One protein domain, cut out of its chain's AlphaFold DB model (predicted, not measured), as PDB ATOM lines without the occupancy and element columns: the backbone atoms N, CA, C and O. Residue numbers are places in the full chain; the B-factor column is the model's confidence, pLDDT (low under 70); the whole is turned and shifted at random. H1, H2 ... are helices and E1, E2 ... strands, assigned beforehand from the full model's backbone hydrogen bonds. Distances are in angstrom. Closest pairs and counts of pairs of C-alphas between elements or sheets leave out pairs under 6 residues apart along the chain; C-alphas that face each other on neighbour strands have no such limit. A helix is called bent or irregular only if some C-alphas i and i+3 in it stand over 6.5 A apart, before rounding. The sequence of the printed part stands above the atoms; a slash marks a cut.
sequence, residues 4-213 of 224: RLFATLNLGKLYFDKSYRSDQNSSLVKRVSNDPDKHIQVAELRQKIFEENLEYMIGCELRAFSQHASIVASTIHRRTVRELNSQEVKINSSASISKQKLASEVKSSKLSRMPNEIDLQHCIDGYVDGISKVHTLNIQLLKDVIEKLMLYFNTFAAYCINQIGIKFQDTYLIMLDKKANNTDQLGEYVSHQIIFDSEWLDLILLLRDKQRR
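AT A GLANCE: This is residues 4 to 213 of the 224 residues of an uncharacterized protein of Pseudidiomarina aestuarii (UniProt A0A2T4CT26). A long bent helix, H7, runs through an elongated model: H1, H3 and H4 pack on its first arm, H7a, with H1 and H3 running alongside it and H4 crossing it, and the second arm, H7b, runs out beyond them. Where H7a begins, the hairpin of E1 and E2 juts away with its tip, residues 83 to 88, sticking out; past H7b the link of residues 165 to 198 loops out and folds back to H8. The printed part has 210 residues, with the order H1 H2 H3 H4 E1 E2 H5 H6 E3 H7 H8 and an antiparallel sheet E1 - E2 - E3. It is mostly helix and only just loose, close to extended, with a radius of gyration of the C-alphas of 25.2 A and spans of 82 by 50 by 35 A.

HOW THE PARTS SIT: E2, residues 89 to 98, is the inner strand, with E1, residues 75 to 82, and E3, residues 117 to 119, at the edges. E1 and E2 form a hairpin, with N 79 and O 92 within hydrogen-bond range at 2.8 A. The pairing is staggered: E3 pairs with residues 96 to 98 of E2, N 97 and O 118 being 2.9 A apart. H7, residues 120 to 164, is the hub and by its hydrogen bonds was assigned as one helix, but it is bent: C-alphas 141 and 144 are 7.4 A apart, and its arms H7a and H7b stand at a steep tilt of 54 degrees. H7a grazes the sheet with residues 120 to 123. H4, residues 54 to 68, touches H7a, only just about perpendicular at 72 degrees, the closest C-alphas being those of Tyr 56 and Tyr 127, 3.9 A. H3, residues 36 to 52, touches H7a at a shallow tilt of 18 degrees, opposite ways, closest at the C-alphas of Ile 49 and Gly 130, 6.1 A. H1, residues 4 to 19, touches H7a at 24 degrees, a shallow tilt, the same way, closest at the C-alphas of Gly 12 and Ile 131, 6.6 A. H2, residues 28 to 33, only just touches H7a, with 3 pairs of C-alphas within 8 A, the closest those of Val 29 and Asn 138, 6.2 A. H6, residues 108 to 111, is near H4, and H5, residues 99 to 102, is close to H4 but not clearly touching, the closest C-alphas being those of Phe 65 and Leu 102, 7.1 A. H8, residues 199 to 211, is near H1 and H2 and apart from both arms. Every O i to N i+4 pair is within range in H1, H2, H3, H7a, H7b and H8, and 10 of 11 in H4; H5 and H6 are too short for one.

IN THESE COORDINATES: H1 begins at C-alpha 4 (36.123, 57.384, -33.798). H7a, residues 120 to 141, is 31.9 A long, H7b, residues 144 to 164, 29.3 A, E2 29.1 A, H3 24.4 A and E1 22.4 A. H8 ends at C-alpha 211 (36.166, 43.445, -37.300).

THE WHOLE: The C-alphas farthest apart, of Leu 84 and Thr 183, are 83.2 A apart. The printed part has no cut, and the H7 to H8 link, 34 residues, is long. The mean pLDDT of the printed part is 71.9; 78 residues are under 70, among them residues 163 to 213.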
ATOM      1  N   ARG A   4      35.934  58.268 -34.960       72.56
ATOM      2  CA  ARG A   4      36.123  57.384 -33.798       72.56
ATOM      3  C   ARG A   4      35.087  57.649 -32.708       72.56
ATOM      4  O   ARG A   4      34.457  56.702 -32.259       72.56
ATOM      5  N   LEU A   5      34.842  58.920 -32.380       76.06
ATOM      6  CA  LEU A   5      33.800  59.344 -31.437       76.06
ATOM      7  C   LEU A   5      32.437  58.740 -31.809       76.06
ATOM      8  O   LEU A   5      31.805  58.061 -31.005       76.06
ATOM      9  N   PHE A   6      32.023  58.910 -33.065       75.88
ATOM     10  CA  PHE A   6      30.754  58.368 -33.559       75.88
ATOM     11  C   PHE A   6      30.700  56.841 -33.527       75.88
ATOM     12  O   PHE A   6      29.663  56.270 -33.195       75.88
ATOM     13  N   ALA A   7      31.795  56.169 -33.893       78.62
ATOM     14  CA  ALA A   7      31.860  54.714 -33.841       78.62
ATOM     15  C   ALA A   7      31.672  54.206 -32.404       78.62
ATOM     16  O   ALA A   7      30.869  53.298 -32.193       78.62
ATOM     17  N   THR A   8      32.328  54.838 -31.425       82.50
ATOM     18  CA  THR A   8      32.190  54.507 -30.001       82.50
ATOM     19  C   THR A   8      30.766  54.739 -29.499       82.50
ATOM     20  O   THR A   8      30.173  53.830 -28.924       82.50
ATOM     21  N   LEU A   9      30.169  55.902 -29.781       84.88
ATOM     22  CA  LEU A   9      28.789  56.211 -29.378       84.88
ATOM     23  C   LEU A   9      27.767  55.247 -30.008       84.88
ATOM     24  O   LEU A   9      26.814  54.798 -29.366       84.88
ATOM     25  N   ASN A  10      27.952  54.888 -31.280       83.06
ATOM     26  CA  ASN A  10      27.064  53.950 -31.961       83.06
ATOM     27  C   ASN A  10      27.202  52.523 -31.432       83.06
ATOM     28  O   ASN A  10      26.180  51.867 -31.219       83.06
ATOM     29  N   LEU A  11      28.433  52.063 -31.202       81.69
ATOM     30  CA  LEU A  11      28.698  50.753 -30.618       81.69
ATOM     31  C   LEU A  11      28.125  50.657 -29.202       81.69
ATOM     32  O   LEU A  11      27.464  49.673 -28.881       81.69
ATOM     33  N   GLY A  12      28.317  51.703 -28.399       84.69
ATOM     34  CA  GLY A  12      27.807  51.780 -27.039       84.69
ATOM     35  C   GLY A  12      26.293  51.638 -26.963       84.69
ATOM     36  O   GLY A  12      25.802  50.794 -26.218       84.69
ATOM     37  N   LYS A  13      25.539  52.364 -27.798       84.62
ATOM     38  CA  LYS A  13      24.085  52.159 -27.856       84.62
ATOM     39  C   LYS A  13      23.717  50.775 -28.362       84.62
ATOM     40  O   LYS A  13      22.834  50.165 -27.786       84.62
ATOM     41  N   LEU A  14      24.364  50.265 -29.409       82.94
ATOM     42  CA  LEU A  14      24.038  48.926 -29.906       82.94
ATOM     43  C   LEU A  14      24.193  47.872 -28.800       82.94
ATOM     44  O   LEU A  14      23.348  46.990 -28.663       82.94
ATOM     45  N   TYR A  15      25.254  47.988 -28.000       83.12
ATOM     46  CA  TYR A  15      25.454  47.159 -26.819       83.12
ATOM     47  C   TYR A  15      24.333  47.367 -25.792       83.12
ATOM     48  O   TYR A  15      23.716  46.402 -25.345       83.12
ATOM     49  N   PHE A  16      24.026  48.622 -25.463       82.25
ATOM     50  CA  PHE A  16      22.983  48.974 -24.503       82.25
ATOM     51  C   PHE A  16      21.596  48.466 -24.901       82.25
ATOM     52  O   PHE A  16      20.933  47.838 -24.076       82.25
ATOM     53  N   ASP A  17      21.190  48.675 -26.150       80.50
ATOM     54  CA  ASP A  17      19.915  48.222 -26.708       80.50
ATOM     55  C   ASP A  17      19.829  46.691 -26.692       80.50
ATOM     56  O   ASP A  17      18.776  46.130 -26.411       80.50
ATOM     57  N   LYS A  18      20.938  45.978 -26.930       79.50
ATOM     58  CA  LYS A  18      20.959  44.513 -26.790       79.50
ATOM     59  C   LYS A  18      20.897  44.056 -25.333       79.50
ATOM     60  O   LYS A  18      20.277  43.029 -25.048       79.50
ATOM     61  N   SER A  19      21.535  44.801 -24.430       81.31
ATOM     62  CA  SER A  19      21.601  44.480 -23.001       81.31
ATOM     63  C   SER A  19      20.267  44.692 -22.285       81.31
ATOM     64  O   SER A  19      19.917  43.905 -21.408       81.31
ATOM     65  N   TYR A  20      19.506  45.721 -22.667       86.88
ATOM     66  CA  TYR A  20      18.210  46.041 -22.081       86.88
ATOM     67  C   TYR A  20      17.362  46.889 -23.035       86.88
ATOM     68  O   TYR A  20      17.819  47.897 -23.580       86.88
ATOM     69  N   ARG A  21      16.097  46.489 -23.157       83.62
ATOM     70  CA  ARG A  21      15.041  47.067 -23.985       83.62
ATOM     71  C   ARG A  21      13.824  47.346 -23.113       83.62
ATOM     72  O   ARG A  21      13.130  46.413 -22.703       83.62
ATOM     73  N   SER A  22      13.578  48.624 -22.829       77.12
ATOM     74  CA  SER A  22      12.415  49.055 -22.044       77.12
ATOM     75  C   SER A  22      11.104  48.795 -22.785       77.12
ATOM     76  O   SER A  22      10.134  48.372 -22.171       77.12
ATOM     77  N   ASP A  23      11.093  48.999 -24.106       81.50
ATOM     78  CA  ASP A  23       9.945  48.780 -24.996       81.50
ATOM     79  C   ASP A  23       9.456  47.329 -24.973       81.50
ATOM     80  O   ASP A  23       8.261  47.067 -25.046       81.50
ATOM     81  N   GLN A  24      10.387  46.387 -24.842       79.31
ATOM     82  CA  GLN A  24      10.100  44.955 -24.870       79.31
ATOM     83  C   GLN A  24      10.103  44.305 -23.483       79.31
ATOM     84  O   GLN A  24      10.014  43.082 -23.401       79.31
ATOM     85  N   ASN A  25      10.250  45.086 -22.401       85.00
ATOM     86  CA  ASN A  25      10.432  44.572 -21.036       85.00
ATOM     87  C   ASN A  25      11.436  43.397 -20.996       85.00
ATOM     88  O   ASN A  25      11.176  42.320 -20.448       85.00
ATOM     89  N   SER A  26      12.563  43.574 -21.690       84.88
ATOM     90  CA  SER A  26      13.518  42.510 -21.990       84.88
ATOM     91  C   SER A  26      14.924  42.977 -21.657       84.88
ATOM     92  O   SER A  26      15.324  44.088 -21.994       84.88
ATOM     93  N   SER A  27      15.700  42.130 -20.993       88.69
ATOM     94  CA  SER A  27      17.140  42.322 -20.826       88.69
ATOM     95  C   SER A  27      17.858  41.029 -21.149       88.69
ATOM     96  O   SER A  27      17.265  39.954 -21.072       88.69
ATOM     97  N   LEU A  28      19.141  41.132 -21.487       85.38
ATOM     98  CA  LEU A  28      20.001  39.974 -21.715       85.38
ATOM     99  C   LEU A  28      19.888  38.980 -20.554       85.38
ATOM    100  O   LEU A  28      19.685  37.791 -20.773       85.38
ATOM    101  N   VAL A  29      19.957  39.487 -19.321       85.88
ATOM    102  CA  VAL A  29      19.889  38.646 -18.128       85.88
ATOM    103  C   VAL A  29      18.538  37.952 -18.022       85.88
ATOM    104  O   VAL A  29      18.500  36.737 -17.885       85.88
ATOM    105  N   LYS A  30      17.434  38.687 -18.210       87.62
ATOM    106  CA  LYS A  30      16.083  38.113 -18.209       87.62
ATOM    107  C   LYS A  30      15.915  37.029 -19.268       87.62
ATOM    108  O   LYS A  30      15.322  36.004 -18.979       87.62
ATOM    109  N   ARG A  31      16.430  37.238 -20.484       84.44
ATOM    110  CA  ARG A  31      16.306  36.259 -21.577       84.44
ATOM    111  C   ARG A  31      17.076  34.973 -21.290       84.44
ATOM    112  O   ARG A  31      16.581  33.899 -21.597       84.44
ATOM    113  N   VAL A  32      18.259  35.080 -20.689       81.81
ATOM    114  CA  VAL A  32      19.125  33.921 -20.426       81.81
ATOM    115  C   VAL A  32      18.730  33.184 -19.145       81.81
ATOM    116  O   VAL A  32      18.738  31.959 -19.122       81.81
ATOM    117  N   SER A  33      18.392  33.900 -18.071       84.06
ATOM    118  CA  SER A  33      18.085  33.287 -16.774       84.06
ATOM    119  C   SER A  33      16.594  33.110 -16.501       84.06
ATOM    120  O   SER A  33      16.248  32.498 -15.496       84.06
ATOM    121  N   ASN A  34      15.724  33.672 -17.346       85.75
ATOM    122  CA  ASN A  34      14.277  33.771 -17.129       85.75
ATOM    123  C   ASN A  34      13.897  34.401 -15.771       85.75
ATOM    124  O   ASN A  34      12.869  34.075 -15.185       85.75
ATOM    125  N   ASP A  35      14.747  35.298 -15.260       86.75
ATOM    126  CA  ASP A  35      14.623  35.886 -13.924       86.75
ATOM    127  C   ASP A  35      14.215  37.370 -14.033       86.75
ATOM    128  O   ASP A  35      14.990  38.187 -14.555       86.75
ATOM    129  N   PRO A  36      12.996  37.740 -13.597       91.12
ATOM    130  CA  PRO A  36      12.519  39.116 -13.651       91.12
ATOM    131  C   PRO A  36      13.198  40.030 -12.622       91.12
ATOM    132  O   PRO A  36      13.341  41.219 -12.897       91.12
ATOM    133  N   ASP A  37      13.689  39.521 -11.496       93.50
ATOM    134  CA  ASP A  37      14.324  40.358 -10.470       93.50
ATOM    135  C   ASP A  37      15.686  40.849 -10.958       93.50
ATOM    136  O   ASP A  37      16.054  42.017 -10.807       93.50
ATOM    137  N   LYS A  38      16.412  39.985 -11.672       90.50
ATOM    138  CA  LYS A  38      17.652  40.375 -12.356       90.50
ATOM    139  C   LYS A  38      17.421  41.414 -13.458       90.50
ATOM    140  O   LYS A  38      18.305  42.225 -13.731       90.50
ATOM    141  N   HIS A  39      16.247  41.423 -14.097       91.94
ATOM    142  CA  HIS A  39      15.878  42.480 -15.043       91.94
ATOM    143  C   HIS A  39      15.760  43.841 -14.356       91.94
ATOM    144  O   HIS A  39      16.291  44.827 -14.871       91.94
ATOM    145  N   ILE A  40      15.084  43.873 -13.204       93.56
ATOM    146  CA  ILE A  40      14.869  45.086 -12.411       93.56
ATOM    147  C   ILE A  40      16.215  45.666 -11.972       93.56
ATOM    148  O   ILE A  40      16.466  46.842 -12.220       93.56
ATOM    149  N   GLN A  41      17.136  44.835 -11.475       94.25
ATOM    150  CA  GLN A  41      18.482  45.281 -11.081       94.25
ATOM    151  C   GLN A  41      19.244  45.972 -12.225       94.25
ATOM    152  O   GLN A  41      19.893  47.001 -12.031       94.25
ATOM    153  N   VAL A  42      19.151  45.433 -13.448       92.94
ATOM    154  CA  VAL A  42      19.759  46.067 -14.628       92.94
ATOM    155  C   VAL A  42      19.061  47.390 -14.955       92.94
ATOM    156  O   VAL A  42      19.740  48.363 -15.281       92.94
ATOM    157  N   ALA A  43      17.730  47.457 -14.862       92.69
ATOM    158  CA  ALA A  43      16.967  48.683 -15.099       92.69
ATOM    159  C   ALA A  43      17.352  49.800 -14.113       92.69
ATOM    160  O   ALA A  43      17.621  50.929 -14.528       92.69
ATOM    161  N   GLU A  44      17.441  49.465 -12.827       94.75
ATOM    162  CA  GLU A  44      17.807  50.385 -11.751       94.75
ATOM    163  C   GLU A  44      19.226  50.922 -11.929       94.75
ATOM    164  O   GLU A  44      19.431  52.136 -11.900       94.75
ATOM    165  N   LEU A  45      20.206  50.050 -12.204       94.62
ATOM    166  CA  LEU A  45      21.579  50.495 -12.448       94.62
ATOM    167  C   LEU A  45      21.656  51.430 -13.661       94.62
ATOM    168  O   LEU A  45      22.383  52.420 -13.634       94.62
ATOM    169  N   ARG A  46      20.903  51.143 -14.729       91.50
ATOM    170  CA  ARG A  46      20.857  52.011 -15.914       91.50
ATOM    171  C   ARG A  46      20.330  53.398 -15.590       91.50
ATOM    172  O   ARG A  46      20.922  54.381 -16.037       91.50
ATOM    173  N   GLN A  47      19.229  53.462 -14.847       92.00
ATOM    174  CA  GLN A  47      18.639  54.727 -14.436       92.00
ATOM    175  C   GLN A  47      19.621  55.507 -13.557       92.00
ATOM    176  O   GLN A  47      19.915  56.664 -13.846       92.00
ATOM    177  N   LYS A  48      20.228  54.827 -12.580       94.94
ATOM    178  CA  LYS A  48      21.249  55.392 -11.699       94.94
ATOM    179  C   LYS A  48      22.443  55.956 -12.472       94.94
ATOM    180  O   LYS A  48      22.841  57.088 -12.235       94.94
ATOM    181  N   ILE A  49      22.989  55.216 -13.441       93.19
ATOM    182  CA  ILE A  49      24.099  55.699 -14.280       93.19
ATOM    183  C   ILE A  49      23.683  56.947 -15.062       93.19
ATOM    184  O   ILE A  49      24.456  57.894 -15.148       93.19
ATOM    185  N   PHE A  50      22.473  56.976 -15.621       91.12
ATOM    186  CA  PHE A  50      21.989  58.144 -16.358       91.12
ATOM    187  C   PHE A  50      21.804  59.382 -15.462       91.12
ATOM    188  O   PHE A  50      22.005  60.517 -15.902       91.12
ATOM    189  N   GLU A  51      21.421  59.174 -14.207       91.25
ATOM    190  CA  GLU A  51      21.227  60.240 -13.227       91.25
ATOM    191  C   GLU A  51      22.545  60.730 -12.622       91.25
ATOM    192  O   GLU A  51      22.729  61.937 -12.502       91.25
ATOM    193  N   GLU A  52      23.477  59.838 -12.295       93.19
ATOM    194  CA  GLU A  52      24.700  60.171 -11.555       93.19
ATOM    195  C   GLU A  52      25.906  60.478 -12.455       93.19
ATOM    196  O   GLU A  52      26.727  61.322 -12.104       93.19
ATOM    197  N   ASN A  53      26.028  59.830 -13.620       92.69
ATOM    198  CA  ASN A  53      27.159  60.010 -14.535       92.69
ATOM    199  C   ASN A  53      26.799  61.042 -15.618       92.69
ATOM    200  O   ASN A  53      26.138  60.740 -16.621       92.69
ATOM    201  N   LEU A  54      27.228  62.288 -15.393       92.44
ATOM    202  CA  LEU A  54      26.943  63.418 -16.276       92.44
ATOM    203  C   LEU A  54      27.520  63.194 -17.679       92.44
ATOM    204  O   LEU A  54      26.853  63.462 -18.677       92.44
ATOM    205  N   GLU A  55      28.735  62.670 -17.761       92.75
ATOM    206  CA  GLU A  55      29.461  62.398 -18.997       92.75
ATOM    207  C   GLU A  55      28.737  61.348 -19.847       92.75
ATOM    208  O   GLU A  55      28.606  61.516 -21.063       92.75
ATOM    209  N   TYR A  56      28.196  60.304 -19.216       92.12
ATOM    210  CA  TYR A  56      27.369  59.292 -19.866       92.12
ATOM    211  C   TYR A  56      26.066  59.885 -20.409       92.12
ATOM    212  O   TYR A  56      25.693  59.616 -21.558       92.12
ATOM    213  N   MET A  57      25.385  60.718 -19.614       92.56
ATOM    214  CA  MET A  57      24.181  61.428 -20.051       92.56
ATOM    215  C   MET A  57      24.495  62.304 -21.271       92.56
ATOM    216  O   MET A  57      23.801  62.216 -22.283       92.56
ATOM    217  N   ILE A  58      25.573  63.092 -21.214       91.38
ATOM    218  CA  ILE A  58      26.035  63.913 -22.339       91.38
ATOM    219  C   ILE A  58      26.356  63.035 -23.550       91.38
ATOM    220  O   ILE A  58      25.951  63.377 -24.654       91.38
ATOM    221  N   GLY A  59      27.008  61.883 -23.372       90.69
ATOM    222  CA  GLY A  59      27.313  60.955 -24.463       90.69
ATOM    223  C   GLY A  59      26.053  60.431 -25.157       90.69
ATOM    224  O   GLY A  59      26.006  60.355 -26.388       90.69
ATOM    225  N   CYS A  60      24.994  60.148 -24.393       89.62
ATOM    226  CA  CYS A  60      23.688  59.782 -24.943       89.62
ATOM    227  C   CYS A  60      23.074  60.914 -25.782       89.62
ATOM    228  O   CYS A  60      22.601  60.662 -26.892       89.62
ATOM    229  N   GLU A  61      23.107  62.150 -25.279       89.06
ATOM    230  CA  GLU A  61      22.564  63.317 -25.985       89.06
ATOM    231  C   GLU A  61      23.397  63.680 -27.221       89.06
ATOM    232  O   GLU A  61      22.843  63.899 -28.296       89.06
ATOM    233  N   LEU A  62      24.730  63.655 -27.113       87.62
ATOM    234  CA  LEU A  62      25.643  63.849 -28.239       87.62
ATOM    235  C   LEU A  62      25.360  62.841 -29.334       87.62
ATOM    236  O   LEU A  62      25.312  63.208 -30.500       87.62
ATOM    237  N   ARG A  63      25.142  61.575 -28.977       86.94
ATOM    238  CA  ARG A  63      24.789  60.546 -29.945       86.94
ATOM    239  C   ARG A  63      23.473  60.864 -30.648       86.94
ATOM    240  O   ARG A  63      23.433  60.720 -31.867       86.94
ATOM    241  N   ALA A  64      22.429  61.249 -29.913       84.06
ATOM    242  CA  ALA A  64      21.134  61.615 -30.489       84.06
ATOM    243  C   ALA A  64      21.280  62.796 -31.458       84.06
ATOM    244  O   ALA A  64      20.912  62.673 -32.623       84.06
ATOM    245  N   PHE A  65      21.963  63.856 -31.024       83.25
ATOM    246  CA  PHE A  65      22.296  65.013 -31.853       83.25
ATOM    247  C   PHE A  65      23.052  64.621 -33.128       83.25
ATOM    248  O   PHE A  65      22.754  65.052 -34.238       83.25
ATOM    249  N   SER A  66      24.012  63.711 -32.986       77.06
ATOM    250  CA  SER A  66      24.870  63.251 -34.074       77.06
ATOM    251  C   SER A  66      24.146  62.475 -35.187       77.06
ATOM    252  O   SER A  66      24.721  62.246 -36.252       77.06
ATOM    253  N   GLN A  67      22.901  62.047 -34.942       71.50
ATOM    254  CA  GLN A  67      22.046  61.398 -35.941       71.50
ATOM    255  C   GLN A  67      21.401  62.411 -36.894       71.50
ATOM    256  O   GLN A  67      21.085  62.051 -38.026       71.50
ATOM    257  N   HIS A  68      21.231  63.657 -36.447       66.69
ATOM    258  CA  HIS A  68      20.561  64.726 -37.188       66.69
ATOM    259  C   HIS A  68      21.529  65.832 -37.632       66.69
ATOM    260  O   HIS A  68      21.269  66.516 -38.620       66.69
ATOM    261  N   ALA A  69      22.684  65.953 -36.971       64.81
ATOM    262  CA  ALA A  69      23.695  66.959 -37.259       64.81
ATOM    263  C   ALA A  69      25.127  66.402 -37.191       64.81
ATOM    264  O   ALA A  69      25.457  65.487 -36.436       64.81
ATOM    265  N   SER A  70      26.039  66.996 -37.964       65.31
ATOM    266  CA  SER A  70      27.466  66.687 -37.834       65.31
ATOM    267  C   SER A  70      28.028  67.293 -36.545       65.31
ATOM    268  O   SER A  70      28.004  68.509 -36.368       65.31
ATOM    269  N   ILE A  71      28.622  66.467 -35.675       63.53
ATOM    270  CA  ILE A  71      29.434  66.950 -34.546       63.53
ATOM    271  C   ILE A  71      30.681  67.640 -35.112       63.53
ATOM    272  O   ILE A  71      31.680  67.001 -35.468       63.53
ATOM    273  N   VAL A  72      30.617  68.965 -35.187       60.69
ATOM    274  CA  VAL A  72      31.762  69.829 -35.463       60.69
ATOM    275  C   VAL A  72      32.298  70.314 -34.122       60.69
ATOM    276  O   VAL A  72      31.678  71.170 -33.480       60.69
ATOM    277  N   ALA A  73      33.443  69.761 -33.707       61.19
ATOM    278  CA  ALA A  73      34.196  70.286 -32.571       61.19
ATOM    279  C   ALA A  73      34.396  71.793 -32.782       61.19
ATOM    280  O   ALA A  73      34.864  72.208 -33.842       61.19
ATOM    281  N   SER A  74      33.956  72.609 -31.823       59.59
ATOM    282  CA  SER A  74      34.155  74.062 -31.886       59.59
ATOM    283  C   SER A  74      35.617  74.422 -31.682       59.59
ATOM    284  O   SER A  74      36.088  75.372 -32.297       59.59
ATOM    285  N   THR A  75      36.328  73.632 -30.876       59.22
ATOM    286  CA  THR A  75      37.708  73.915 -30.491       59.22
ATOM    287  C   THR A  75      38.505  72.616 -30.462       59.22
ATOM    288  O   THR A  75      38.023  71.591 -29.975       59.22
ATOM    289  N   ILE A  76      39.723  72.650 -31.003       66.12
ATOM    290  CA  ILE A  76      40.716  71.583 -30.859       66.12
ATOM    291  C   ILE A  76      41.818  72.145 -29.967       66.12
ATOM    292  O   ILE A  76      42.545  73.052 -30.371       66.12
ATOM    293  N   HIS A  77      41.942  71.621 -28.756       62.09
ATOM    294  CA  HIS A  77      43.020  71.978 -27.847       62.09
ATOM    295  C   HIS A  77      44.204  71.064 -28.129       62.09
ATOM    296  O   HIS A  77      44.080  69.847 -28.026       62.09
ATOM    297  N   ARG A  78      45.360  71.630 -28.480       59.44
ATOM    298  CA  ARG A  78      46.601  70.875 -28.676       59.44
ATOM    299  C   ARG A  78      47.605  71.307 -27.616       59.44
ATOM    300  O   ARG A  78      48.092  72.432 -27.644       59.44
ATOM    301  N   ARG A  79      47.904  70.419 -26.672       59.62
ATOM    302  CA  ARG A  79      48.911  70.618 -25.631       59.62
ATOM    303  C   ARG A  79      50.124  69.756 -25.937       59.62
ATOM    304  O   ARG A  79      50.032  68.535 -25.959       59.62
ATOM    305  N   THR A  80      51.267  70.395 -26.132       65.31
ATOM    306  CA  THR A  80      52.551  69.710 -26.279       65.31
ATOM    307  C   THR A  80      53.241  69.689 -24.920       65.31
ATOM    308  O   THR A  80      53.532  70.742 -24.359       65.31
ATOM    309  N   VAL A  81      53.468  68.499 -24.372       67.38
ATOM    310  CA  VAL A  81      54.210  68.283 -23.129       67.38
ATOM    311  C   VAL A  81      55.551  67.664 -23.494       67.38
ATOM    312  O   VAL A  81      55.607  66.593 -24.095       67.38
ATOM    313  N   ARG A  82      56.634  68.353 -23.137       61.16
ATOM    314  CA  ARG A  82      57.994  67.825 -23.217       61.16
ATOM    315  C   ARG A  82      58.467  67.575 -21.793       61.16
ATOM    316  O   ARG A  82      58.580  68.518 -21.015       61.16
ATOM    317  N   GLU A  83      58.686  66.316 -21.442       72.00
ATOM    318  CA  GLU A  83      59.313  65.975 -20.166       72.00
ATOM    319  C   GLU A  83      60.795  66.369 -20.241       72.00
ATOM    320  O   GLU A  83      61.488  66.002 -21.184       72.00
ATOM    321  N   LEU A  84      61.285  67.139 -19.262       69.31
ATOM    322  CA  LEU A  84      62.644  67.713 -19.262       69.31
ATOM    323  C   LEU A  84      63.763  66.660 -19.393       69.31
ATOM    324  O   LEU A  84      64.834  66.981 -19.899       69.31
ATOM    325  N   ASN A  85      63.492  65.411 -19.001       75.44
ATOM    326  CA  ASN A  85      64.452  64.302 -18.995       75.44
ATOM    327  C   ASN A  85      64.181  63.241 -20.079       75.44
ATOM    328  O   ASN A  85      64.864  62.220 -20.117       75.44
ATOM    329  N   SER A  86      63.194  63.461 -20.951       65.62
ATOM    330  CA  SER A  86      62.823  62.542 -22.026       65.62
ATOM    331  C   SER A  86      62.930  63.250 -23.378       65.62
ATOM    332  O   SER A  86      62.512  64.397 -23.537       65.62
ATOM    333  N   GLN A  87      63.484  62.571 -24.385       68.56
ATOM    334  CA  GLN A  87      63.411  63.054 -25.770       68.56
ATOM    335  C   GLN A  87      61.991  62.934 -26.349       68.56
ATOM    336  O   GLN A  87      61.727  63.456 -27.434       68.56
ATOM    337  N   GLU A  88      61.060  62.289 -25.639       57.06
ATOM    338  CA  GLU A  88      59.681  62.149 -26.083       57.06
ATOM    339  C   GLU A  88      58.887  63.444 -25.899       57.06
ATOM    340  O   GLU A  88      58.784  64.032 -24.819       57.06
ATOM    341  N   VAL A  89      58.260  63.862 -26.992       62.66
ATOM    342  CA  VAL A  89      57.287  64.946 -27.013       62.66
ATOM    343  C   VAL A  89      55.896  64.321 -27.050       62.66
ATOM    344  O   VAL A  89      55.501  63.726 -28.053       62.66
ATOM    345  N   LYS A  90      55.130  64.472 -25.967       62.94
ATOM    346  CA  LYS A  90      53.735  64.024 -25.900       62.94
ATOM    347  C   LYS A  90      52.829  65.140 -26.408       62.94
ATOM    348  O   LYS A  90      52.837  66.251 -25.882       62.94
ATOM    349  N   ILE A  91      52.039  64.859 -27.438       58.09
ATOM    350  CA  ILE A  91      51.058  65.801 -27.988       58.09
ATOM    351  C   ILE A  91      49.667  65.330 -27.572       58.09
ATOM    352  O   ILE A  91      49.131  64.383 -28.142       58.09
ATOM    353  N   ASN A  92      49.064  66.019 -26.610       61.69
ATOM    354  CA  ASN A  92      47.693  65.778 -26.184       61.69
ATOM    355  C   ASN A  92      46.764  66.655 -27.015       61.69
ATOM    356  O   ASN A  92      46.900  67.876 -27.018       61.69
ATOM    357  N   SER A  93      45.834  66.037 -27.736       61.53
ATOM    358  CA  SER A  93      44.824  66.761 -28.506       61.53
ATOM    359  C   SER A  93      43.451  66.438 -27.930       61.53
ATOM    360  O   SER A  93      43.053  65.277 -27.976       61.53
ATOM    361  N   SER A  94      42.742  67.428 -27.389       70.12
ATOM    362  CA  SER A  94      41.340  67.289 -26.977       70.12
ATOM    363  C   SER A  94      40.442  68.134 -27.872       70.12
ATOM    364  O   SER A  94      40.894  69.047 -28.567       70.12
ATOM    365  N   ALA A  95      39.166  67.783 -27.921       79.44
ATOM    366  CA  ALA A  95      38.183  68.471 -28.740       79.44
ATOM    367  C   ALA A  95      36.976  68.799 -27.872       79.44
ATOM    368  O   ALA A  95      36.536  67.946 -27.105       79.44
ATOM    369  N   SER A  96      36.434  70.004 -28.013       85.62
ATOM    370  CA  SER A  96      35.268  70.438 -27.248       85.62
ATOM    371  C   SER A  96      34.119  70.886 -28.145       85.62
ATOM    372  O   SER A  96      34.302  71.234 -29.321       85.62
ATOM    373  N   ILE A  97      32.908  70.841 -27.596       85.81
ATOM    374  CA  ILE A  97      31.696  71.376 -28.213       85.81
ATOM    375  C   ILE A  97      30.977  72.303 -27.231       85.81
ATOM    376  O   ILE A  97      30.817  71.984 -26.056       85.81
ATOM    377  N   SER A  98      30.542  73.466 -27.714       86.69
ATOM    378  CA  SER A  98      29.721  74.378 -26.914       86.69
ATOM    379  C   SER A  98      28.329  73.797 -26.669       86.69
ATOM    380  O   SER A  98      27.657  73.346 -27.600       86.69
ATOM    381  N   LYS A  99      27.858  73.909 -25.428       88.31
ATOM    382  CA  LYS A  99      26.488  73.606 -24.995       88.31
ATOM    383  C   LYS A  99      25.420  74.263 -25.866       88.31
ATOM    384  O   LYS A  99      24.387  73.656 -26.128       88.31
ATOM    385  N   GLN A 100      25.673  75.482 -26.348       85.00
ATOM    386  CA  GLN A 100      24.729  76.209 -27.202       85.00
ATOM    387  C   GLN A 100      24.433  75.458 -28.504       85.00
ATOM    388  O   GLN A 100      23.307  75.502 -28.986       85.00
ATOM    389  N   LYS A 101      25.406  74.704 -29.036       83.00
ATOM    390  CA  LYS A 101      25.205  73.883 -30.241       83.00
ATOM    391  C   LYS A 101      24.259  72.704 -30.013       83.00
ATOM    392  O   LYS A 101      23.698  72.204 -30.976       83.00
ATOM    393  N   LEU A 102      24.095  72.262 -28.765       82.38
ATOM    394  CA  LEU A 102      23.199  71.163 -28.392       82.38
ATOM    395  C   LEU A 102      21.827  71.659 -27.916       82.38
ATOM    396  O   LEU A 102      20.901  70.864 -27.764       82.38
ATOM    397  N   ALA A 103      21.677  72.965 -27.682       83.12
ATOM    398  CA  ALA A 103      20.491  73.544 -27.058       83.12
ATOM    399  C   ALA A 103      19.204  73.379 -27.882       83.12
ATOM    400  O   ALA A 103      18.120  73.394 -27.307       83.12
ATOM    401  N   SER A 104      19.309  73.210 -29.204       78.75
ATOM    402  CA  SER A 104      18.156  73.037 -30.095       78.75
ATOM    403  C   SER A 104      17.524  71.645 -30.030       78.75
ATOM    404  O   SER A 104      16.355  71.503 -30.372       78.75
ATOM    405  N   GLU A 105      18.272  70.621 -29.609       80.19
ATOM    406  CA  GLU A 105      17.815  69.222 -29.644       80.19
ATOM    407  C   GLU A 105      17.738  68.570 -28.256       80.19
ATOM    408  O   GLU A 105      17.005  67.601 -28.055       80.19
ATOM    409  N   VAL A 106      18.456  69.113 -27.271       84.75
ATOM    410  CA  VAL A 106      18.502  68.570 -25.910       84.75
ATOM    411  C   VAL A 106      17.475  69.263 -25.015       84.75
ATOM    412  O   VAL A 106      17.400  70.488 -24.947       84.75
ATOM    413  N   LYS A 107      16.710  68.473 -24.250       85.88
ATOM    414  CA  LYS A 107      15.727  68.990 -23.278       85.88
ATOM    415  C   LYS A 107      16.382  69.937 -22.263       85.88
ATOM    416  O   LYS A 107      17.440  69.624 -21.712       85.88
ATOM    417  N   SER A 108      15.698  71.034 -21.930       83.81
ATOM    418  CA  SER A 108      16.190  72.082 -21.017       83.81
ATOM    419  C   SER A 108      16.656  71.553 -19.653       83.81
ATOM    420  O   SER A 108      17.679  72.003 -19.143       83.81
ATOM    421  N   SER A 109      15.965  70.551 -19.101       86.56
ATOM    422  CA  SER A 109      16.312  69.911 -17.822       86.56
ATOM    423  C   SER A 109      17.636  69.142 -17.841       86.56
ATOM    424  O   SER A 109      18.286  69.012 -16.809       86.56
ATOM    425  N   LYS A 110      18.050  68.626 -19.003       86.75
ATOM    426  CA  LYS A 110      19.356  67.974 -19.184       86.75
ATOM    427  C   LYS A 110      20.418  69.004 -19.524       86.75
ATOM    428  O   LYS A 110      21.520  68.951 -18.990       86.75
ATOM    429  N   LEU A 111      20.058  69.969 -20.370       87.94
ATOM    430  CA  LEU A 111      20.932  71.058 -20.779       87.94
ATOM    431  C   LEU A 111      21.418  71.853 -19.558       87.94
ATOM    432  O   LEU A 111      22.600  72.157 -19.472       87.94
ATOM    433  N   SER A 112      20.560  72.143 -18.574       89.06
ATOM    434  CA  SER A 112      20.944  72.869 -17.350       89.06
ATOM    435  C   SER A 112      22.079  72.199 -16.567       89.06
ATOM    436  O   SER A 112      22.901  72.906 -15.991       89.06
ATOM    437  N   ARG A 113      22.176  70.867 -16.617       90.81
ATOM    438  CA  ARG A 113      23.216  70.073 -15.948       90.81
ATOM    439  C   ARG A 113      24.550  70.060 -16.700       90.81
ATOM    440  O   ARG A 113      25.566  69.710 -16.114       90.81
ATOM    441  N   MET A 114      24.556  70.406 -17.989       91.06
ATOM    442  CA  MET A 114      25.757  70.361 -18.825       91.06
ATOM    443  C   MET A 114      26.644  71.600 -18.618       91.06
ATOM    444  O   MET A 114      26.108  72.717 -18.537       91.06
ATOM    445  N   PRO A 115      27.983  71.439 -18.623       90.19
ATOM    446  CA  PRO A 115      28.911  72.565 -18.648       90.19
ATOM    447  C   PRO A 115      28.774  73.357 -19.956       90.19
ATOM    448  O   PRO A 115      28.282  72.842 -20.959       90.19
ATOM    449  N   ASN A 116      29.202  74.623 -19.954       87.75
ATOM    450  CA  ASN A 116      29.127  75.487 -21.141       87.75
ATOM    451  C   ASN A 116      30.017  74.986 -22.290       87.75
ATOM    452  O   ASN A 116      29.620  75.069 -23.453       87.75
ATOM    453  N   GLU A 117      31.180  74.430 -21.955       88.69
ATOM    454  CA  GLU A 117      32.046  73.706 -22.881       88.69
ATOM    455  C   GLU A 117      32.105  72.237 -22.474       88.69
ATOM    456  O   GLU A 117      32.378  71.907 -21.321       88.69
ATOM    457  N   ILE A 118      31.828  71.355 -23.429       88.62
ATOM    458  CA  ILE A 118      31.820  69.908 -23.233       88.62
ATOM    459  C   ILE A 118      33.102  69.349 -23.837       88.62
ATOM    460  O   ILE A 118      33.278  69.410 -25.057       88.62
ATOM    461  N   ASP A 119      33.973  68.781 -23.005       88.19
ATOM    462  CA  ASP A 119      35.130  68.012 -23.467       88.19
ATOM    463  C   ASP A 119      34.658  66.655 -24.013       88.19
ATOM    464  O   ASP A 119      34.096  65.823 -23.296       88.19
ATOM    465  N   LEU A 120      34.873  66.433 -25.311       86.00
ATOM    466  CA  LEU A 120      34.429  65.226 -26.004       86.00
ATOM    467  C   LEU A 120      35.199  63.978 -25.561       86.00
ATOM    468  O   LEU A 120      34.644  62.885 -25.635       86.00
ATOM    469  N   GLN A 121      36.453  64.115 -25.122       85.25
ATOM    470  CA  GLN A 121      37.237  62.984 -24.630       85.25
ATOM    471  C   GLN A 121      36.707  62.541 -23.269       85.25
ATOM    472  O   GLN A 121      36.377  61.372 -23.097       85.25
ATOM    473  N   HIS A 122      36.534  63.492 -22.347       86.56
ATOM    474  CA  HIS A 122      36.004  63.197 -21.018       86.56
ATOM    475  C   HIS A 122      34.589  62.609 -21.085       86.56
ATOM    476  O   HIS A 122      34.275  61.627 -20.415       86.56
ATOM    477  N   CYS A 123      33.758  63.151 -21.980       88.88
ATOM    478  CA  CYS A 123      32.436  62.607 -22.254       88.88
ATOM    479  C   CYS A 123      32.495  61.151 -22.741       88.88
ATOM    480  O   CYS A 123      31.689  60.328 -22.310       88.88
ATOM    481  N   ILE A 124      33.447  60.810 -23.615       88.31
ATOM    482  CA  ILE A 124      33.598  59.433 -24.092       88.31
ATOM    483  C   ILE A 124      34.050  58.493 -22.993       88.31
ATOM    484  O   ILE A 124      33.513  57.391 -22.905       88.31
ATOM    485  N   ASP A 125      34.985  58.922 -22.154       87.94
ATOM    486  CA  ASP A 125      35.477  58.102 -21.054       87.94
ATOM    487  C   ASP A 125      34.332  57.773 -20.084       87.94
ATOM    488  O   ASP A 125      34.094  56.602 -19.783       87.94
ATOM    489  N   GLY A 126      33.537  58.773 -19.690       89.12
ATOM    490  CA  GLY A 126      32.372  58.550 -18.834       89.12
ATOM    491  C   GLY A 126      31.243  57.770 -19.518       89.12
ATOM    492  O   GLY A 126      30.578  56.953 -18.877       89.12
ATOM    493  N   TYR A 127      31.062  57.937 -20.833       91.69
ATOM    494  CA  TYR A 127      30.126  57.129 -21.615       91.69
ATOM    495  C   TYR A 127      30.519  55.645 -21.629       91.69
ATOM    496  O   TYR A 127      29.677  54.773 -21.400       91.69
ATOM    497  N   VAL A 128      31.800  55.348 -21.856       89.50
ATOM    498  CA  VAL A 128      32.343  53.982 -21.831       89.50
ATOM    499  C   VAL A 128      32.294  53.394 -20.423       89.50
ATOM    500  O   VAL A 128      31.914  52.235 -20.280       89.50
ATOM    501  N   ASP A 129      32.594  54.174 -19.384       90.12
ATOM    502  CA  ASP A 129      32.463  53.740 -17.988       90.12
ATOM    503  C   ASP A 129      31.027  53.298 -17.656       90.12
ATOM    504  O   ASP A 129      30.813  52.203 -17.126       90.12
ATOM    505  N   GLY A 130      30.024  54.089 -18.054       90.25
ATOM    506  CA  GLY A 130      28.616  53.727 -17.885       90.25
ATOM    507  C   GLY A 130      28.250  52.407 -18.576       90.25
ATOM    508  O   GLY A 130      27.572  51.561 -17.988       90.25
ATOM    509  N   ILE A 131      28.752  52.176 -19.794       89.25
ATOM    510  CA  ILE A 131      28.581  50.897 -20.509       89.25
ATOM    511  C   ILE A 131      29.241  49.745 -19.746       89.25
ATOM    512  O   ILE A 131      28.616  48.702 -19.536       89.25
ATOM    513  N   SER A 132      30.489  49.926 -19.318       88.81
ATOM    514  CA  SER A 132      31.274  48.904 -18.623       88.81
ATOM    515  C   SER A 132      30.640  48.483 -17.298       88.81
ATOM    516  O   SER A 132      30.653  47.296 -16.963       88.81
ATOM    517  N   LYS A 133      30.022  49.413 -16.563       90.50
ATOM    518  CA  LYS A 133      29.285  49.105 -15.327       90.50
ATOM    519  C   LYS A 133      28.100  48.174 -15.585       90.50
ATOM    520  O   LYS A 133      27.956  47.161 -14.903       90.50
ATOM    521  N   VAL A 134      27.299  48.459 -16.612       89.88
ATOM    522  CA  VAL A 134      26.173  47.591 -17.006       89.88
ATOM    523  C   VAL A 134      26.665  46.234 -17.505       89.88
ATOM    524  O   VAL A 134      26.090  45.203 -17.163       89.88
ATOM    525  N   HIS A 135      27.752  46.214 -18.278       89.06
ATOM    526  CA  HIS A 135      28.376  44.973 -18.727       89.06
ATOM    527  C   HIS A 135      28.817  44.088 -17.555       89.06
ATOM    528  O   HIS A 135      28.498  42.898 -17.526       89.06
ATOM    529  N   THR A 136      29.494  44.683 -16.574       88.62
ATOM    530  CA  THR A 136      29.981  43.989 -15.377       88.62
ATOM    531  C   THR A 136      28.825  43.391 -14.583       88.62
ATOM    532  O   THR A 136      28.880  42.213 -14.232       88.62
ATOM    533  N   LEU A 137      27.745  44.155 -14.374       91.75
ATOM    534  CA  LEU A 137      26.550  43.647 -13.699       91.75
ATOM    535  C   LEU A 137      25.931  42.467 -14.463       91.75
ATOM    536  O   LEU A 137      25.625  41.443 -13.862       91.75
ATOM    537  N   ASN A 138      25.786  42.566 -15.788       85.75
ATOM    538  CA  ASN A 138      25.234  41.469 -16.590       85.75
ATOM    539  C   ASN A 138      26.048  40.176 -16.435       85.75
ATOM    540  O   ASN A 138      25.458  39.107 -16.297       85.75
ATOM    541  N   ILE A 139      27.385  40.264 -16.433       86.38
ATOM    542  CA  ILE A 139      28.254  39.100 -16.200       86.38
ATOM    543  C   ILE A 139      28.022  38.530 -14.800       86.38
ATOM    544  O   ILE A 139      27.846  37.321 -14.661       86.38
ATOM    545  N   GLN A 140      27.991  39.383 -13.775       89.62
ATOM    546  CA  GLN A 140      27.781  38.953 -12.390       89.62
ATOM    547  C   GLN A 140      26.450  38.216 -12.222       89.62
ATOM    548  O   GLN A 140      26.421  37.119 -11.673       89.62
ATOM    549  N   LEU A 141      25.359  38.770 -12.754       88.56
ATOM    550  CA  LEU A 141      24.024  38.180 -12.635       88.56
ATOM    551  C   LEU A 141      23.862  36.871 -13.426       88.56
ATOM    552  O   LEU A 141      22.996  36.053 -13.095       88.56
ATOM    553  N   LEU A 142      24.673  36.669 -14.467       85.44
ATOM    554  CA  LEU A 142      24.653  35.472 -15.310       85.44
ATOM    555  C   LEU A 142      25.645  34.394 -14.889       85.44
ATOM    556  O   LEU A 142      25.537  33.277 -15.389       85.44
ATOM    557  N   LYS A 143      26.571  34.693 -13.976       85.31
ATOM    558  CA  LYS A 143      27.652  33.786 -13.585       85.31
ATOM    559  C   LYS A 143      27.139  32.392 -13.216       85.31
ATOM    560  O   LYS A 143      27.489  31.425 -13.884       85.31
ATOM    561  N   ASP A 144      26.228  32.304 -12.251       81.88
ATOM    562  CA  ASP A 144      25.705  31.018 -11.771       81.88
ATOM    563  C   ASP A 144      24.936  30.252 -12.857       81.88
ATOM    564  O   ASP A 144      24.925  29.023 -12.886       81.88
ATOM    565  N   VAL A 145      24.264  30.978 -13.755       79.69
ATOM    566  CA  VAL A 145      23.506  30.383 -14.864       79.69
ATOM    567  C   VAL A 145      24.469  29.774 -15.875       79.69
ATOM    568  O   VAL A 145      24.278  28.635 -16.289       79.69
ATOM    569  N   ILE A 146      25.531  30.501 -16.224       76.31
ATOM    570  CA  ILE A 146      26.583  30.029 -17.127       76.31
ATOM    571  C   ILE A 146      27.309  28.828 -16.516       76.31
ATOM    572  O   ILE A 146      27.490  27.827 -17.202       76.31
ATOM    573  N   GLU A 147      27.667  28.882 -15.232       77.38
ATOM    574  CA  GLU A 147      28.335  27.776 -14.536       77.38
ATOM    575  C   GLU A 147      27.468  26.508 -14.514       77.38
ATOM    576  O   GLU A 147      27.953  25.420 -14.830       77.38
ATOM    577  N   LYS A 148      26.161  26.639 -14.241       75.94
ATOM    578  CA  LYS A 148      25.211  25.518 -14.322       75.94
ATOM    579  C   LYS A 148      25.090  24.969 -15.743       75.94
ATOM    580  O   LYS A 148      25.156  23.757 -15.929       75.94
ATOM    581  N   LEU A 149      24.936  25.835 -16.745       73.38
ATOM    582  CA  LEU A 149      24.844  25.424 -18.151       73.38
ATOM    583  C   LEU A 149      26.112  24.697 -18.611       73.38
ATOM    584  O   LEU A 149      26.017  23.658 -19.262       73.38
ATOM    585  N   MET A 150      27.288  25.191 -18.224       72.94
ATOM    586  CA  MET A 150      28.561  24.525 -18.489       72.94
ATOM    587  C   MET A 150      28.633  23.148 -17.830       72.94
ATOM    588  O   MET A 150      29.078  22.194 -18.465       72.94
ATOM    589  N   LEU A 151      28.176  23.014 -16.581       75.94
ATOM    590  CA  LEU A 151      28.131  21.723 -15.898       75.94
ATOM    591  C   LEU A 151      27.205  20.733 -16.618       75.94
ATOM    592  O   LEU A 151      27.597  19.585 -16.841       75.94
ATOM    593  N   TYR A 152      26.008  21.169 -17.022       71.69
ATOM    594  CA  TYR A 152      25.083  20.341 -17.800       71.69
ATOM    595  C   TYR A 152      25.697  19.905 -19.129       71.69
ATOM    596  O   TYR A 152      25.654  18.722 -19.460       71.69
ATOM    597  N   PHE A 153      26.316  20.836 -19.857       72.44
ATOM    598  CA  PHE A 153      26.979  20.541 -21.123       72.44
ATOM    599  C   PHE A 153      28.115  19.531 -20.951       72.44
ATOM    600  O   PHE A 153      28.166  18.543 -21.675       72.44
ATOM    601  N   ASN A 154      28.983  19.722 -19.956       72.62
ATOM    602  CA  ASN A 154      30.089  18.805 -19.681       72.62
ATOM    603  C   ASN A 154      29.591  17.415 -19.263       72.62
ATOM    604  O   ASN A 154      30.153  16.407 -19.684       72.62
ATOM    605  N   THR A 155      28.511  17.352 -18.479       75.19
ATOM    606  CA  THR A 155      27.884  16.084 -18.076       75.19
ATOM    607  C   THR A 155      27.300  15.356 -19.286       75.19
ATOM    608  O   THR A 155      27.525  14.158 -19.458       75.19
ATOM    609  N   PHE A 156      26.598  16.080 -20.158       73.62
ATOM    610  CA  PHE A 156      26.065  15.540 -21.406       73.62
ATOM    611  C   PHE A 156      27.182  15.072 -22.348       73.62
ATOM    612  O   PHE A 156      27.128  13.958 -22.862       73.62
ATOM    613  N   ALA A 157      28.237  15.870 -22.517       67.69
ATOM    614  CA  ALA A 157      29.393  15.508 -23.326       67.69
ATOM    615  C   ALA A 157      30.082  14.240 -22.796       67.69
ATOM    616  O   ALA A 157      30.366  13.327 -23.572       67.69
ATOM    617  N   ALA A 158      30.280  14.134 -21.478       71.94
ATOM    618  CA  ALA A 158      30.829  12.937 -20.844       71.94
ATOM    619  C   ALA A 158      29.933  11.706 -21.063       71.94
ATOM    620  O   ALA A 158      30.439  10.626 -21.372       71.94
ATOM    621  N   TYR A 159      28.609  11.860 -20.961       73.69
ATOM    622  CA  TYR A 159      27.657  10.797 -21.286       73.69
ATOM    623  C   TYR A 159      27.794  10.343 -22.749       73.69
ATOM    624  O   TYR A 159      27.933   9.149 -23.008       73.69
ATOM    625  N   CYS A 160      27.841  11.280 -23.699       68.25
ATOM    626  CA  CYS A 160      28.026  11.001 -25.125       68.25
ATOM    627  C   CYS A 160      29.349  10.279 -25.433       68.25
ATOM    628  O   CYS A 160      29.354   9.323 -26.210       68.25
ATOM    629  N   ILE A 161      30.458  10.689 -24.808       69.62
ATOM    630  CA  ILE A 161      31.763  10.022 -24.963       69.62
ATOM    631  C   ILE A 161      31.685   8.581 -24.451       69.62
ATOM    632  O   ILE A 161      32.081   7.651 -25.154       69.62
ATOM    633  N   ASN A 162      31.147   8.391 -23.244       73.69
ATOM    634  CA  ASN A 162      31.188   7.106 -22.548       73.69
ATOM    635  C   ASN A 162      30.183   6.083 -23.093       73.69
ATOM    636  O   ASN A 162      30.489   4.895 -23.118       73.69
ATOM    637  N   GLN A 163      28.997   6.524 -23.519       67.38
ATOM    638  CA  GLN A 163      27.917   5.630 -23.959       67.38
ATOM    639  C   GLN A 163      27.844   5.473 -25.480       67.38
ATOM    640  O   GLN A 163      27.454   4.418 -25.967       67.38
ATOM    641  N   ILE A 164      28.217   6.509 -26.240       63.41
ATOM    642  CA  ILE A 164      28.017   6.552 -27.699       63.41
ATOM    643  C   ILE A 164      29.363   6.510 -28.452       63.41
ATOM    644  O   ILE A 164      29.397   6.250 -29.650       63.41
ATOM    645  N   GLY A 165      30.498   6.691 -27.762       57.22
ATOM    646  CA  GLY A 165      31.834   6.638 -28.370       57.22
ATOM    647  C   GLY A 165      32.203   7.879 -29.192       57.22
ATOM    648  O   GLY A 165      33.142   7.828 -29.983       57.22
ATOM    649  N   ILE A 166      31.476   8.981 -29.001       55.91
ATOM    650  CA  ILE A 166      31.659  10.258 -29.700       55.91
ATOM    651  C   ILE A 166      32.934  10.936 -29.188       55.91
ATOM    652  O   ILE A 166      33.096  11.103 -27.980       55.91
ATOM    653  N   LYS A 167      33.826  11.372 -30.083       53.12
ATOM    654  CA  LYS A 167      35.001  12.182 -29.724       53.12
ATOM    655  C   LYS A 167      34.724  13.656 -30.017       53.12
ATOM    656  O   LYS A 167      34.352  14.014 -31.128       53.12
ATOM    657  N   PHE A 168      34.927  14.512 -29.021       46.38
ATOM    658  CA  PHE A 168      34.859  15.963 -29.192       46.38
ATOM    659  C   PHE A 168      36.221  16.474 -29.669       46.38
ATOM    660  O   PHE A 168      37.247  16.115 -29.088       46.38
ATOM    661  N   GLN A 169      36.236  17.306 -30.710       41.94
ATOM    662  CA  GLN A 169      37.443  17.961 -31.209       41.94
ATOM    663  C   GLN A 169      37.188  19.471 -31.184       41.94
ATOM    664  O   GLN A 169      36.298  19.955 -31.873       41.94
ATOM    665  N   ASP A 170      37.923  20.173 -30.319       41.56
ATOM    666  CA  ASP A 170      37.905  21.625 -30.102       41.56
ATOM    667  C   ASP A 170      36.517  22.258 -29.849       41.56
ATOM    668  O   ASP A 170      35.771  22.617 -30.755       41.56
ATOM    669  N   THR A 171      36.218  22.398 -28.554       45.47
ATOM    670  CA  THR A 171      35.252  23.228 -27.789       45.47
ATOM    671  C   THR A 171      33.873  23.647 -28.332       45.47
ATOM    672  O   THR A 171      33.067  24.087 -27.522       45.47
ATOM    673  N   TYR A 172      33.510  23.491 -29.604       41.88
ATOM    674  CA  TYR A 172      32.161  23.812 -30.108       41.88
ATOM    675  C   TYR A 172      31.691  22.902 -31.251       41.88
ATOM    676  O   TYR A 172      30.574  23.071 -31.738       41.88
ATOM    677  N   LEU A 173      32.510  21.933 -31.678       37.31
ATOM    678  CA  LEU A 173      32.145  20.977 -32.718       37.31
ATOM    679  C   LEU A 173      31.954  19.578 -32.114       37.31
ATOM    680  O   LEU A 173      32.888  18.971 -31.590       37.31
ATOM    681  N   ILE A 174      30.730  19.056 -32.191       40.62
ATOM    682  CA  ILE A 174      30.431  17.663 -31.841       40.62
ATOM    683  C   ILE A 174      30.494  16.849 -33.132       40.62
ATOM    684  O   ILE A 174      29.643  17.019 -34.002       40.62
ATOM    685  N   MET A 175      31.493  15.974 -33.271       38.22
ATOM    686  CA  MET A 175      31.554  15.014 -34.376       38.22
ATOM    687  C   MET A 175      31.065  13.654 -33.886       38.22
ATOM    688  O   MET A 175      31.737  12.996 -33.094       38.22
ATOM    689  N   LEU A 176      29.877  13.241 -34.332       38.38
ATOM    690  CA  LEU A 176      29.322  11.931 -34.000       38.38
ATOM    691  C   LEU A 176      30.068  10.839 -34.770       38.38
ATOM    692  O   LEU A 176      29.868  10.679 -35.972       38.38
ATOM    693  N   ASP A 177      30.902  10.074 -34.070       38.12
ATOM    694  CA  ASP A 177      31.531   8.879 -34.624       38.12
ATOM    695  C   ASP A 177      30.580   7.701 -34.393       38.12
ATOM    696  O   ASP A 177      30.360   7.260 -33.260       38.12
ATOM    697  N   LYS A 178      29.937   7.212 -35.454       40.22
ATOM    698  CA  LYS A 178      29.067   6.041 -35.348       40.22
ATOM    699  C   LYS A 178      29.981   4.825 -35.189       40.22
ATOM    700  O   LYS A 178      30.490   4.306 -36.178       40.22
ATOM    701  N   LYS A 179      30.185   4.330 -33.963       37.78
ATOM    702  CA  LYS A 179      30.687   2.959 -33.770       37.78
ATOM    703  C   LYS A 179      29.604   1.990 -34.241       37.78
ATOM    704  O   LYS A 179      28.776   1.522 -33.464       37.78
ATOM    705  N   ALA A 180      29.580   1.739 -35.544       36.44
ATOM    706  CA  ALA A 180      28.733   0.733 -36.147       36.44
ATOM    707  C   ALA A 180      29.264  -0.653 -35.759       36.44
ATOM    708  O   ALA A 180      30.105  -1.226 -36.443       36.44
ATOM    709  N   ASN A 181      28.721  -1.226 -34.685       38.44
ATOM    710  CA  ASN A 181      28.499  -2.668 -34.670       38.44
ATOM    711  C   ASN A 181      27.300  -2.930 -35.580       38.44
ATOM    712  O   ASN A 181      26.175  -3.033 -35.106       38.44
ATOM    713  N   ASN A 182      27.531  -2.889 -36.888       35.28
ATOM    714  CA  ASN A 182      26.901  -3.774 -37.855       35.28
ATOM    715  C   ASN A 182      27.507  -3.504 -39.227       35.28
ATOM    716  O   ASN A 182      27.525  -2.383 -39.730       35.28
ATOM    717  N   THR A 183      28.041  -4.590 -39.763       43.38
ATOM    718  CA  THR A 183      28.392  -4.828 -41.151       43.38
ATOM    719  C   THR A 183      27.275  -4.351 -42.065       43.38
ATOM    720  O   THR A 183      26.268  -5.032 -42.175       43.38
ATOM    721  N   ASP A 184      27.464  -3.210 -42.712       38.19
ATOM    722  CA  ASP A 184      27.017  -3.025 -44.084       38.19
ATOM    723  C   ASP A 184      27.955  -2.043 -44.778       38.19
ATOM    724  O   ASP A 184      28.408  -1.034 -44.234       38.19
ATOM    725  N   GLN A 185      28.357  -2.460 -45.969       45.47
ATOM    726  CA  GLN A 185      29.387  -1.863 -46.791       45.47
ATOM    727  C   GLN A 185      28.876  -0.543 -47.363       45.47
ATOM    728  O   GLN A 185      28.113  -0.565 -48.315       45.47
ATOM    729  N   LEU A 186      29.284   0.578 -46.766       44.62
ATOM    730  CA  LEU A 186      29.519   1.901 -47.372       44.62
ATOM    731  C   LEU A 186      29.597   2.902 -46.217       44.62
ATOM    732  O   LEU A 186      28.591   3.270 -45.614       44.62
ATOM    733  N   GLY A 187      30.822   3.283 -45.855       41.84
ATOM    734  CA  GLY A 187      31.098   4.215 -44.765       41.84
ATOM    735  C   GLY A 187      30.658   5.635 -45.108       41.84
ATOM    736  O   GLY A 187      31.488   6.470 -45.455       41.84
ATOM    737  N   GLU A 188      29.362   5.916 -45.009       37.50
ATOM    738  CA  GLU A 188      28.847   7.281 -45.027       37.50
ATOM    739  C   GLU A 188      28.913   7.879 -43.617       37.50
ATOM    740  O   GLU A 188      28.197   7.486 -42.692       37.50
ATOM    741  N   TYR A 189      29.807   8.855 -43.453       40.47
ATOM    742  CA  TYR A 189      29.869   9.700 -42.269       40.47
ATOM    743  C   TYR A 189      28.669  10.648 -42.269       40.47
ATOM    744  O   TYR A 189      28.645  11.634 -43.003       40.47
ATOM    745  N   VAL A 190      27.673  10.384 -41.424       36.53
ATOM    746  CA  VAL A 190      26.571  11.332 -41.226       36.53
ATOM    747  C   VAL A 190      26.984  12.356 -40.167       36.53
ATOM    748  O   VAL A 190      26.787  12.150 -38.966       36.53
ATOM    749  N   SER A 191      27.570  13.474 -40.603       37.53
ATOM    750  CA  SER A 191      27.851  14.603 -39.714       37.53
ATOM    751  C   SER A 191      26.537  15.268 -39.300       37.53
ATOM    752  O   SER A 191      25.894  15.939 -40.106       37.53
ATOM    753  N   HIS A 192      26.131  15.108 -38.045       37.84
ATOM    754  CA  HIS A 192      25.039  15.902 -37.491       37.84
ATOM    755  C   HIS A 192      25.639  17.171 -36.885       37.84
ATOM    756  O   HIS A 192      26.338  17.106 -35.875       37.84
ATOM    757  N   GLN A 193      25.393  18.326 -37.505       37.50
ATOM    758  CA  GLN A 193      25.703  19.614 -36.889       37.50
ATOM    759  C   GLN A 193      24.606  19.962 -35.885       37.50
ATOM    760  O   GLN A 193      23.459  20.190 -36.261       37.50
ATOM    761  N   ILE A 194      24.966  20.028 -34.605       37.38
ATOM    762  CA  ILE A 194      24.125  20.659 -33.588       37.38
ATOM    763  C   ILE A 194      24.504  22.140 -33.573       37.38
ATOM    764  O   ILE A 194      25.591  22.507 -33.130       37.38
ATOM    765  N   ILE A 195      23.628  22.982 -34.120       37.97
ATOM    766  CA  ILE A 195      23.800  24.436 -34.132       37.97
ATOM    767  C   ILE A 195      23.288  24.968 -32.794       37.97
ATOM    768  O   ILE A 195      22.098  24.891 -32.500       37.97
ATOM    769  N   PHE A 196      24.195  25.501 -31.976       37.19
ATOM    770  CA  PHE A 196      23.825  26.233 -30.771       37.19
ATOM    771  C   PHE A 196      23.464  27.664 -31.163       37.19
ATOM    772  O   PHE A 196      24.348  28.479 -31.427       37.19
ATOM    773  N   ASP A 197      22.167  27.953 -31.211       37.03
ATOM    774  CA  ASP A 197      21.671  29.312 -31.382       37.03
ATOM    775  C   ASP A 197      21.814  30.052 -30.043       37.03
ATOM    776  O   ASP A 197      21.254  29.659 -29.018       37.03
ATOM    777  N   SER A 198      22.665  31.070 -30.014       45.34
ATOM    778  CA  SER A 198      22.928  31.863 -28.818       45.34
ATOM    779  C   SER A 198      23.054  33.310 -29.240       45.34
ATOM    780  O   SER A 198      24.006  33.690 -29.914       45.34
ATOM    781  N   GLU A 199      22.131  34.152 -28.776       45.22
ATOM    782  CA  GLU A 199      22.170  35.598 -29.023       45.22
ATOM    783  C   GLU A 199      23.495  36.246 -28.562       45.22
ATOM    784  O   GLU A 199      23.885  37.322 -29.033       45.22
ATOM    785  N   TRP A 200      24.200  35.606 -27.620       43.19
ATOM    786  CA  TRP A 200      25.539  36.004 -27.184       43.19
ATOM    787  C   TRP A 200      26.599  35.650 -28.225       43.19
ATOM    788  O   TRP A 200      27.456  36.482 -28.534       43.19
ATOM    789  N   LEU A 201      26.498  34.457 -28.817       46.81
ATOM    790  CA  LEU A 201      27.299  34.070 -29.970       46.81
ATOM    791  C   LEU A 201      27.024  35.026 -31.130       46.81
ATOM    792  O   LEU A 201      27.975  35.526 -31.705       46.81
ATOM    793  N   ASP A 202      25.777  35.417 -31.386       46.72
ATOM    794  CA  ASP A 202      25.442  36.421 -32.403       46.72
ATOM    795  C   ASP A 202      26.024  37.798 -32.109       46.72
ATOM    796  O   ASP A 202      26.436  38.506 -33.023       46.72
ATOM    797  N   LEU A 203      26.084  38.229 -30.846       42.31
ATOM    798  CA  LEU A 203      26.774  39.467 -30.490       42.31
ATOM    799  C   LEU A 203      28.277  39.351 -30.766       42.31
ATOM    800  O   LEU A 203      28.842  40.259 -31.370       42.31
ATOM    801  N   ILE A 204      28.912  38.243 -30.382       45.19
ATOM    802  CA  ILE A 204      30.335  37.992 -30.645       45.19
ATOM    803  C   ILE A 204      30.613  37.859 -32.138       45.19
ATOM    804  O   ILE A 204      31.583  38.428 -32.622       45.19
ATOM    805  N   LEU A 205      29.760  37.162 -32.882       45.28
ATOM    806  CA  LEU A 205      29.841  36.981 -34.325       45.28
ATOM    807  C   LEU A 205      29.618  38.308 -35.045       45.28
ATOM    808  O   LEU A 205      30.392  38.635 -35.933       45.28
ATOM    809  N   LEU A 206      28.661  39.131 -34.612       45.72
ATOM    810  CA  LEU A 206      28.437  40.472 -35.152       45.72
ATOM    811  C   LEU A 206      29.620  41.410 -34.859       45.72
ATOM    812  O   LEU A 206      30.003  42.208 -35.716       45.72
ATOM    813  N   LEU A 207      30.222  41.316 -33.669       41.75
ATOM    814  CA  LEU A 207      31.438  42.053 -33.315       41.75
ATOM    815  C   LEU A 207      32.646  41.559 -34.130       41.75
ATOM    816  O   LEU A 207      33.397  42.376 -34.662       41.75
ATOM    817  N   ARG A 208      32.784  40.242 -34.313       38.62
ATOM    818  CA  ARG A 208      33.829  39.587 -35.113       38.62
ATOM    819  C   ARG A 208      33.699  39.913 -36.600       38.62
ATOM    820  O   ARG A 208      34.687  40.266 -37.231       38.62
ATOM    821  N   ASP A 209      32.501  39.854 -37.170       42.41
ATOM    822  CA  ASP A 209      32.251  40.119 -38.590       42.41
ATOM    823  C   ASP A 209      32.374  41.611 -38.930       42.41
ATOM    824  O   ASP A 209      32.829  41.961 -40.022       42.41
ATOM    825  N   LYS A 210      32.093  42.514 -37.978       43.72
ATOM    826  CA  LYS A 210      32.428  43.941 -38.131       43.72
ATOM    827  C   LYS A 210      33.924  44.237 -38.001       43.72
ATOM    828  O   LYS A 210      34.370  45.229 -38.574       43.72
ATOM    829  N   GLN A 211      34.697  43.385 -37.324       39.41
ATOM    830  CA  GLN A 211      36.166  43.445 -37.300       39.41
ATOM    831  C   GLN A 211      36.827  42.737 -38.497       39.41
ATOM    832  O   GLN A 211      37.951  43.074 -38.857       39.41
ATOM    833  N   ARG A 212      36.133  41.798 -39.154       34.56
ATOM    834  CA  ARG A 212      36.613  41.066 -40.344       34.56
ATOM    835  C   ARG A 212      36.629  41.878 -41.629       34.56
ATOM    836  O   ARG A 212      37.227  41.429 -42.600       34.56
ATOM    837  N   ARG A 213      36.014  43.062 -41.665       32.28
ATOM    838  CA  ARG A 213      36.347  44.026 -42.716       32.28
ATOM    839  C   ARG A 213      37.681  44.657 -42.328       32.28
ATOM    840  O   ARG A 213      37.677  45.473 -41.403       32.28
TER     841      ARG A 213